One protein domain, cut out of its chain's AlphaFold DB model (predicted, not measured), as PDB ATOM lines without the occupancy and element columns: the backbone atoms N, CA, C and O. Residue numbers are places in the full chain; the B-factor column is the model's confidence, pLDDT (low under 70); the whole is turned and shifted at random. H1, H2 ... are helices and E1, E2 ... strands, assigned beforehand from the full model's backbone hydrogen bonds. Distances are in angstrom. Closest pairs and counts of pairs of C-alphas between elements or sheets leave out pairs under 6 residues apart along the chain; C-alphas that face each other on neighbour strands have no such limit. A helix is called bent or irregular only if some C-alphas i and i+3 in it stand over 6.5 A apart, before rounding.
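This is residues 27 to 80 of the 80 residues of the protein "Cystatin domain-containing protein" of Quercus lobata (UniProt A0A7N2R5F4). A long, bent hairpin of two strands, E2 and E3, has a very short third strand, E1, side by side with E2 near its turn end, and a single helix, H1, crosses over one face of the hairpin's other end. These make two layers, a helix on one face of a sheet, and residues 48 to 52 of H1 stick out together with residue 53. The 54 printed residues have the named elements E1, H1, E2 and E3 in that order; the sheet runs E1, E2, E3, is antiparallel throughout, and the class is mixed, helices and strands. The whole is only just compact, close to loose, with a radius of gyration of the C-alphas of 11.6 A and spans of 31 by 24 by 15 A.

E1, residues 27 to 29, is an edge strand, and its neighbour is the inner strand E2, residues 60 to 69, antiparallel at 145 degrees. N 28 and O 66 are 2.9 A apart and N 66 and O 28 are 2.8 A apart, both within hydrogen-bond range. E2 bends by 68 degrees at Asn 63. E3, residues 71 to 79, is the other edge strand and forms a hairpin with E2, antiparallel at 164 degrees; N 62 and O 77, 2.8 A apart, and N 73 and O 67, 2.9 A apart, are within hydrogen-bond range. H1, residues 36 to 52, is on the sheet at a height over the sheet of 9.1 A. It lies over E2 and E3 and runs across the strands, at 78 degrees to E2 on the local plane. Its closest C-alphas to E2 are those of Lys 39 and Val 61, 6.4 A apart, and to E3 those of Gly 42 and Val 78, 6.5 A apart. In H1, 12 of 13 O i to N i+4 pairs are within hydrogen-bond range.

E1 begins at C-alpha 27 at (-5.362, 4.115, -49.438). H1 measures 25.8 A from its first to its last C-alpha and begins at C-alpha 36 at (5.186, 19.211, -40.970). E2 measures 25.7 A and E3 25.4 A between the same points. E3 ends at C-alpha 79 at (14.833, 10.644, -50.603).

The C-alphas of Gln 55 and Ala 70 are the two farthest apart, 33.3 A. The printed part has no cut and ends at Thr 80, the chain's last residue. The link from E2 to E3 is tight; those from E1 to H1 and from H1 to E2 are short. The mean pLDDT of the printed part is 82.3, and residues 32 to 36 are under 70.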
ATOM      1  N   TRP A  27      -6.521   3.221 -49.319       80.94
ATOM      2  CA  TRP A  27      -5.362   4.115 -49.438       80.94
ATOM      3  C   TRP A  27      -5.722   5.327 -50.303       80.94
ATOM      4  O   TRP A  27      -6.381   5.176 -51.332       80.94
ATOM      5  N   PHE A  28      -5.284   6.517 -49.901       77.44
ATOM      6  CA  PHE A  28      -5.428   7.751 -50.672       77.44
ATOM      7  C   PHE A  28      -4.114   8.531 -50.690       77.44
ATOM      8  O   PHE A  28      -3.356   8.516 -49.719       77.44
ATOM      9  N   GLN A  29      -3.844   9.225 -51.797       81.25
ATOM     10  CA  GLN A  29      -2.657  10.068 -51.915       81.25
ATOM     11  C   GLN A  29      -2.739  11.251 -50.949       81.25
ATOM     12  O   GLN A  29      -3.782  11.899 -50.828       81.25
ATOM     13  N   ILE A  30      -1.625  11.545 -50.281       76.81
ATOM     14  CA  ILE A  30      -1.487  12.725 -49.427       76.81
ATOM     15  C   ILE A  30      -0.660  13.794 -50.132       76.81
ATOM     16  O   ILE A  30       0.338  13.512 -50.790       76.81
ATOM     17  N   ASN A  31      -1.067  15.053 -49.972       70.69
ATOM     18  CA  ASN A  31      -0.271  16.168 -50.457       70.69
ATOM     19  C   ASN A  31       0.890  16.416 -49.482       70.69
ATOM     20  O   ASN A  31       0.676  16.848 -48.349       70.69
ATOM     21  N   ILE A  32       2.110  16.134 -49.934       67.19
ATOM     22  CA  ILE A  32       3.341  16.200 -49.128       67.19
ATOM     23  C   ILE A  32       3.787  17.646 -48.865       67.19
ATOM     24  O   ILE A  32       4.609  17.900 -47.991       67.19
ATOM     25  N   THR A  33       3.220  18.613 -49.590       61.28
ATOM     26  CA  THR A  33       3.695  20.001 -49.589       61.28
ATOM     27  C   THR A  33       3.427  20.754 -48.275       61.28
ATOM     28  O   THR A  33       4.039  21.796 -48.073       61.28
ATOM     29  N   GLU A  34       2.544  20.284 -47.374       55.00
ATOM     30  CA  GLU A  34       2.087  21.126 -46.246       55.00
ATOM     31  C   GLU A  34       1.940  20.526 -44.828       55.00
ATOM     32  O   GLU A  34       1.877  21.340 -43.906       55.00
ATOM     33  N   PRO A  35       1.946  19.210 -44.524       59.69
ATOM     34  CA  PRO A  35       1.958  18.806 -43.117       59.69
ATOM     35  C   PRO A  35       3.402  18.633 -42.602       59.69
ATOM     36  O   PRO A  35       4.059  17.677 -43.026       59.69
ATOM     37  N   PRO A  36       3.896  19.452 -41.643       65.88
ATOM     38  CA  PRO A  36       5.186  19.211 -40.970       65.88
ATOM     39  C   PRO A  36       5.289  17.788 -40.396       65.88
ATOM     40  O   PRO A  36       6.351  17.178 -40.415       65.88
ATOM     41  N   HIS A  37       4.144  17.212 -40.030       78.00
ATOM     42  CA  HIS A  37       4.025  15.852 -39.526       78.00
ATOM     43  C   HIS A  37       4.511  14.759 -40.499       78.00
ATOM     44  O   HIS A  37       5.076  13.760 -40.073       78.00
ATOM     45  N   VAL A  38       4.336  14.926 -41.817       77.88
ATOM     46  CA  VAL A  38       4.774  13.908 -42.798       77.88
ATOM     47  C   VAL A  38       6.301  13.878 -42.912       77.88
ATOM     48  O   VAL A  38       6.888  12.814 -43.109       77.88
ATOM     49  N   LYS A  39       6.950  15.035 -42.736       83.50
ATOM     50  CA  LYS A  39       8.411  15.154 -42.695       83.50
ATOM     51  C   LYS A  39       8.987  14.466 -41.460       83.50
ATOM     52  O   LYS A  39       9.917  13.686 -41.612       83.50
ATOM     53  N   GLU A  40       8.389  14.688 -40.290       86.81
ATOM     54  CA  GLU A  40       8.790  14.046 -39.026       86.81
ATOM     55  C   GLU A  40       8.736  12.514 -39.121       86.81
ATOM     56  O   GLU A  40       9.671  11.832 -38.709       86.81
ATOM     57  N   ILE A  41       7.678  11.962 -39.728       85.69
ATOM     58  CA  ILE A  41       7.555  10.510 -39.938       85.69
ATOM     59  C   ILE A  41       8.667   9.996 -40.867       85.69
ATOM     60  O   ILE A  41       9.211   8.914 -40.645       85.69
ATOM     61  N   GLY A  42       9.009  10.758 -41.910       86.38
ATOM     62  CA  GLY A  42      10.098  10.419 -42.826       86.38
ATOM     63  C   GLY A  42      11.479  10.463 -42.167       86.38
ATOM     64  O   GLY A  42      12.286   9.568 -42.407       86.38
ATOM     65  N   GLU A  43      11.737  11.466 -41.327       89.44
ATOM     66  CA  GLU A  43      12.975  11.591 -40.545       89.44
ATOM     67  C   GLU A  43      13.123  10.417 -39.577       89.44
ATOM     68  O   GLU A  43      14.130   9.711 -39.631       89.44
ATOM     69  N   TYR A  44      12.074  10.128 -38.803       89.81
ATOM     70  CA  TYR A  44      12.044   8.998 -37.878       89.81
ATOM     71  C   TYR A  44      12.321   7.660 -38.581       89.81
ATOM     72  O   TYR A  44      13.130   6.860 -38.118       89.81
ATOM     73  N   ALA A  45      11.712   7.423 -39.750       89.00
ATOM     74  CA  ALA A  45      11.922   6.187 -40.503       89.00
ATOM     75  C   ALA A  45      13.382   5.994 -40.959       89.00
ATOM     76  O   ALA A  45      13.873   4.865 -40.989       89.00
ATOM     77  N   VAL A  46      14.072   7.079 -41.326       89.31
ATOM     78  CA  VAL A  46      15.490   7.028 -41.714       89.31
ATOM     79  C   VAL A  46      16.386   6.830 -40.492       89.31
ATOM     80  O   VAL A  46      17.339   6.055 -40.570       89.31
ATOM     81  N   GLU A  47      16.078   7.481 -39.369       91.00
ATOM     82  CA  GLU A  47      16.807   7.307 -38.107       91.00
ATOM     83  C   GLU A  47      16.741   5.856 -37.611       91.00
ATOM     84  O   GLU A  47      17.786   5.232 -37.432       91.00
ATOM     85  N   GLU A  48      15.544   5.274 -37.514       90.50
ATOM     86  CA  GLU A  48      15.339   3.876 -37.096       90.50
ATOM     87  C   GLU A  48      16.040   2.875 -38.025       90.50
ATOM     88  O   GLU A  48      16.652   1.895 -37.592       90.50
ATOM     89  N   TYR A  49      15.991   3.117 -39.340       87.56
ATOM     90  CA  TYR A  49      16.701   2.270 -40.296       87.56
ATOM     91  C   TYR A  49      18.218   2.311 -40.068       87.56
ATOM     92  O   TYR A  49      18.903   1.280 -40.149       87.56
ATOM     93  N   ASN A  50      18.751   3.493 -39.758       90.06
ATOM     94  CA  ASN A  50      20.175   3.685 -39.542       90.06
ATOM     95  C   ASN A  50      20.702   2.990 -38.287       90.06
ATOM     96  O   ASN A  50      21.857   2.563 -38.281       90.06
ATOM     97  N   GLU A  51      19.869   2.788 -37.267       87.31
ATOM     98  CA  GLU A  51      20.281   2.051 -36.068       87.31
ATOM     99  C   GLU A  51      20.688   0.599 -36.368       87.31
ATOM    100  O   GLU A  51      21.497   0.015 -35.645       87.31
ATOM    101  N   SER A  52      20.166   0.004 -37.448       80.50
ATOM    102  CA  SER A  52      20.333  -1.429 -37.729       80.50
ATOM    103  C   SER A  52      21.099  -1.770 -39.011       80.50
ATOM    104  O   SER A  52      21.505  -2.927 -39.179       80.50
ATOM    105  N   LYS A  53      21.279  -0.824 -39.946       71.81
ATOM    106  CA  LYS A  53      21.762  -1.149 -41.305       71.81
ATOM    107  C   LYS A  53      22.778  -0.180 -41.916       71.81
ATOM    108  O   LYS A  53      23.627  -0.658 -42.669       71.81
ATOM    109  N   SER A  54      22.682   1.142 -41.728       76.25
ATOM    110  CA  SER A  54      23.435   2.130 -42.542       76.25
ATOM    111  C   SER A  54      23.470   3.548 -41.936       76.25
ATOM    112  O   SER A  54      22.933   3.774 -40.867       76.25
ATOM    113  N   GLN A  55      24.122   4.505 -42.613       83.38
ATOM    114  CA  GLN A  55      24.108   5.943 -42.282       83.38
ATOM    115  C   GLN A  55      23.504   6.755 -43.442       83.38
ATOM    116  O   GLN A  55      24.203   7.475 -44.153       83.38
ATOM    117  N   LEU A  56      22.206   6.589 -43.682       88.12
ATOM    118  CA  LEU A  56      21.434   7.363 -44.655       88.12
ATOM    119  C   LEU A  56      21.088   8.752 -44.103       88.12
ATOM    120  O   LEU A  56      20.901   8.913 -42.898       88.12
ATOM    121  N   LYS A  57      20.964   9.766 -44.964       90.19
ATOM    122  CA  LYS A  57      20.608  11.121 -44.530       90.19
ATOM    123  C   LYS A  57      19.261  11.511 -45.106       90.19
ATOM    124  O   LYS A  57      19.150  11.737 -46.297       90.19
ATOM    125  N   PHE A  58      18.253  11.690 -44.262       89.62
ATOM    126  CA  PHE A  58      16.956  12.166 -44.734       89.62
ATOM    127  C   PHE A  58      17.084  13.495 -45.510       89.62
ATOM    128  O   PHE A  58      17.671  14.462 -45.015       89.62
ATOM    129  N   VAL A  59      16.525  13.542 -46.727       90.56
ATOM    130  CA  VAL A  59      16.465  14.748 -47.570       90.56
ATOM    131  C   VAL A  59      15.047  15.304 -47.613       90.56
ATOM    132  O   VAL A  59      14.825  16.472 -47.296       90.56
ATOM    133  N   SER A  60      14.079  14.491 -48.042       87.19
ATOM    134  CA  SER A  60      12.676  14.905 -48.172       87.19
ATOM    135  C   SER A  60      11.746  13.711 -48.381       87.19
ATOM    136  O   SER A  60      12.181  12.627 -48.766       87.19
ATOM    137  N   VAL A  61      10.447  13.929 -48.184       85.75
ATOM    138  CA  VAL A  61       9.406  13.011 -48.655       85.75
ATOM    139  C   VAL A  61       9.050  13.393 -50.095       85.75
ATOM    140  O   VAL A  61       8.721  14.545 -50.371       85.75
ATOM    141  N   VAL A  62       9.127  12.431 -51.010       88.25
ATOM    142  CA  VAL A  62       8.870  12.612 -52.450       88.25
ATOM    143  C   VAL A  62       7.427  12.265 -52.795       88.25
ATOM    144  O   VAL A  62       6.818  12.902 -53.652       88.25
ATOM    145  N   ASN A  63       6.877  11.245 -52.137       85.44
ATOM    146  CA  ASN A  63       5.491  10.838 -52.312       85.44
ATOM    147  C   ASN A  63       4.920  10.243 -51.021       85.44
ATOM    148  O   ASN A  63       5.677   9.766 -50.174       85.44
ATOM    149  N   GLY A  64       3.596  10.237 -50.888       84.69
ATOM    150  CA  GLY A  64       2.929   9.678 -49.727       84.69
ATOM    151  C   GLY A  64       1.507   9.203 -50.004       84.69
ATOM    152  O   GLY A  64       0.743   9.844 -50.728       84.69
ATOM    153  N   GLU A  65       1.125   8.118 -49.341       85.81
ATOM    154  CA  GLU A  65      -0.256   7.656 -49.223       85.81
ATOM    155  C   GLU A  65      -0.625   7.500 -47.747       85.81
ATOM    156  O   GLU A  65       0.220   7.154 -46.915       85.81
ATOM    157  N   ALA A  66      -1.894   7.721 -47.425       83.88
ATOM    158  CA  ALA A  66      -2.445   7.460 -46.107       83.88
ATOM    159  C   ALA A  66      -3.663   6.539 -46.188       83.88
ATOM    160  O   ALA A  66      -4.350   6.465 -47.205       83.88
ATOM    161  N   GLN A  67      -3.933   5.837 -45.094       82.81
ATOM    162  CA  GLN A  67      -5.105   4.985 -44.933       82.81
ATOM    163  C   GLN A  67      -5.676   5.192 -43.531       82.81
ATOM    164  O   GLN A  67      -4.961   5.043 -42.538       82.81
ATOM    165  N   VAL A  68      -6.970   5.508 -43.447       79.88
ATOM    166  CA  VAL A  68      -7.680   5.669 -42.169       79.88
ATOM    167  C   VAL A  68      -8.317   4.338 -41.769       79.88
ATOM    168  O   VAL A  68      -9.159   3.798 -42.490       79.88
ATOM    169  N   VAL A  69      -7.905   3.819 -40.614       80.19
ATOM    170  CA  VAL A  69      -8.391   2.583 -39.973       80.19
ATOM    171  C   VAL A  69      -8.787   2.899 -38.517       80.19
ATOM    172  O   VAL A  69      -9.345   3.961 -38.257       80.19
ATOM    173  N   ALA A  70      -8.466   2.049 -37.533       80.69
ATOM    174  CA  ALA A  70      -8.439   2.426 -36.111       80.69
ATOM    175  C   ALA A  70      -7.187   3.275 -35.765       80.69
ATOM    176  O   ALA A  70      -6.493   3.011 -34.787       80.69
ATOM    177  N   GLY A  71      -6.852   4.242 -36.623       77.69
ATOM    178  CA  GLY A  71      -5.578   4.967 -36.661       77.69
ATOM    179  C   GLY A  71      -5.278   5.464 -38.080       77.69
ATOM    180  O   GLY A  71      -6.144   5.388 -38.955       77.69
ATOM    181  N   VAL A  72      -4.061   5.952 -38.324       79.19
ATOM    182  CA  VAL A  72      -3.606   6.349 -39.666       79.19
ATOM    183  C   VAL A  72      -2.347   5.572 -40.013       79.19
ATOM    184  O   VAL A  72      -1.350   5.668 -39.303       79.19
ATOM    185  N   ASN A  73      -2.393   4.823 -41.110       84.19
ATOM    186  CA  ASN A  73      -1.199   4.221 -41.693       84.19
ATOM    187  C   ASN A  73      -0.636   5.161 -42.761       84.19
ATOM    188  O   ASN A  73      -1.406   5.715 -43.547       84.19
ATOM    189  N   TYR A  74       0.690   5.285 -42.822       84.94
ATOM    190  CA  TYR A  74       1.397   6.076 -43.831       84.94
ATOM    191  C   TYR A  74       2.303   5.187 -44.680       84.94
ATOM    192  O   TYR A  74       2.998   4.312 -44.164       84.94
ATOM    193  N   ARG A  75       2.319   5.434 -45.989       88.19
ATOM    194  CA  ARG A  75       3.311   4.897 -46.927       88.19
ATOM    195  C   ARG A  75       4.042   6.067 -47.539       88.19
ATOM    196  O   ARG A  75       3.434   6.824 -48.284       88.19
ATOM    197  N   LEU A  76       5.318   6.221 -47.208       87.75
ATOM    198  CA  LEU A  76       6.129   7.345 -47.659       87.75
ATOM    199  C   LEU A  76       7.250   6.851 -48.567       87.75
ATOM    200  O   LEU A  76       7.914   5.860 -48.266       87.75
ATOM    201  N   ILE A  77       7.469   7.569 -49.664       89.69
ATOM    202  CA  ILE A  77       8.684   7.457 -50.466       89.69
ATOM    203  C   ILE A  77       9.588   8.602 -50.033       89.69
ATOM    204  O   ILE A  77       9.237   9.768 -50.217       89.69
ATOM    205  N   VAL A  78      10.735   8.267 -49.450       88.75
ATOM    206  CA  VAL A  78      11.722   9.233 -48.960       88.75
ATOM    207  C   VAL A  78      12.946   9.262 -49.865       88.75
ATOM    208  O   VAL A  78      13.375   8.233 -50.381       88.75
ATOM    209  N   ALA A  79      13.496  10.456 -50.060       88.00
ATOM    210  CA  ALA A  79      14.833  10.644 -50.603       88.00
ATOM    211  C   ALA A  79      15.835  10.689 -49.440       88.00
ATOM    212  O   ALA A  79      15.602  11.398 -48.453       88.00
ATOM    213  N   THR A  80      16.927   9.937 -49.570       82.50
ATOM    214  CA  THR A  80      18.001   9.780 -48.574       82.50
ATOM    215  C   THR A  80      19.382   9.976 -49.176       82.50
ATOM    216  O   THR A  80      19.486   9.761 -50.405       82.50
TER     217      THR A  80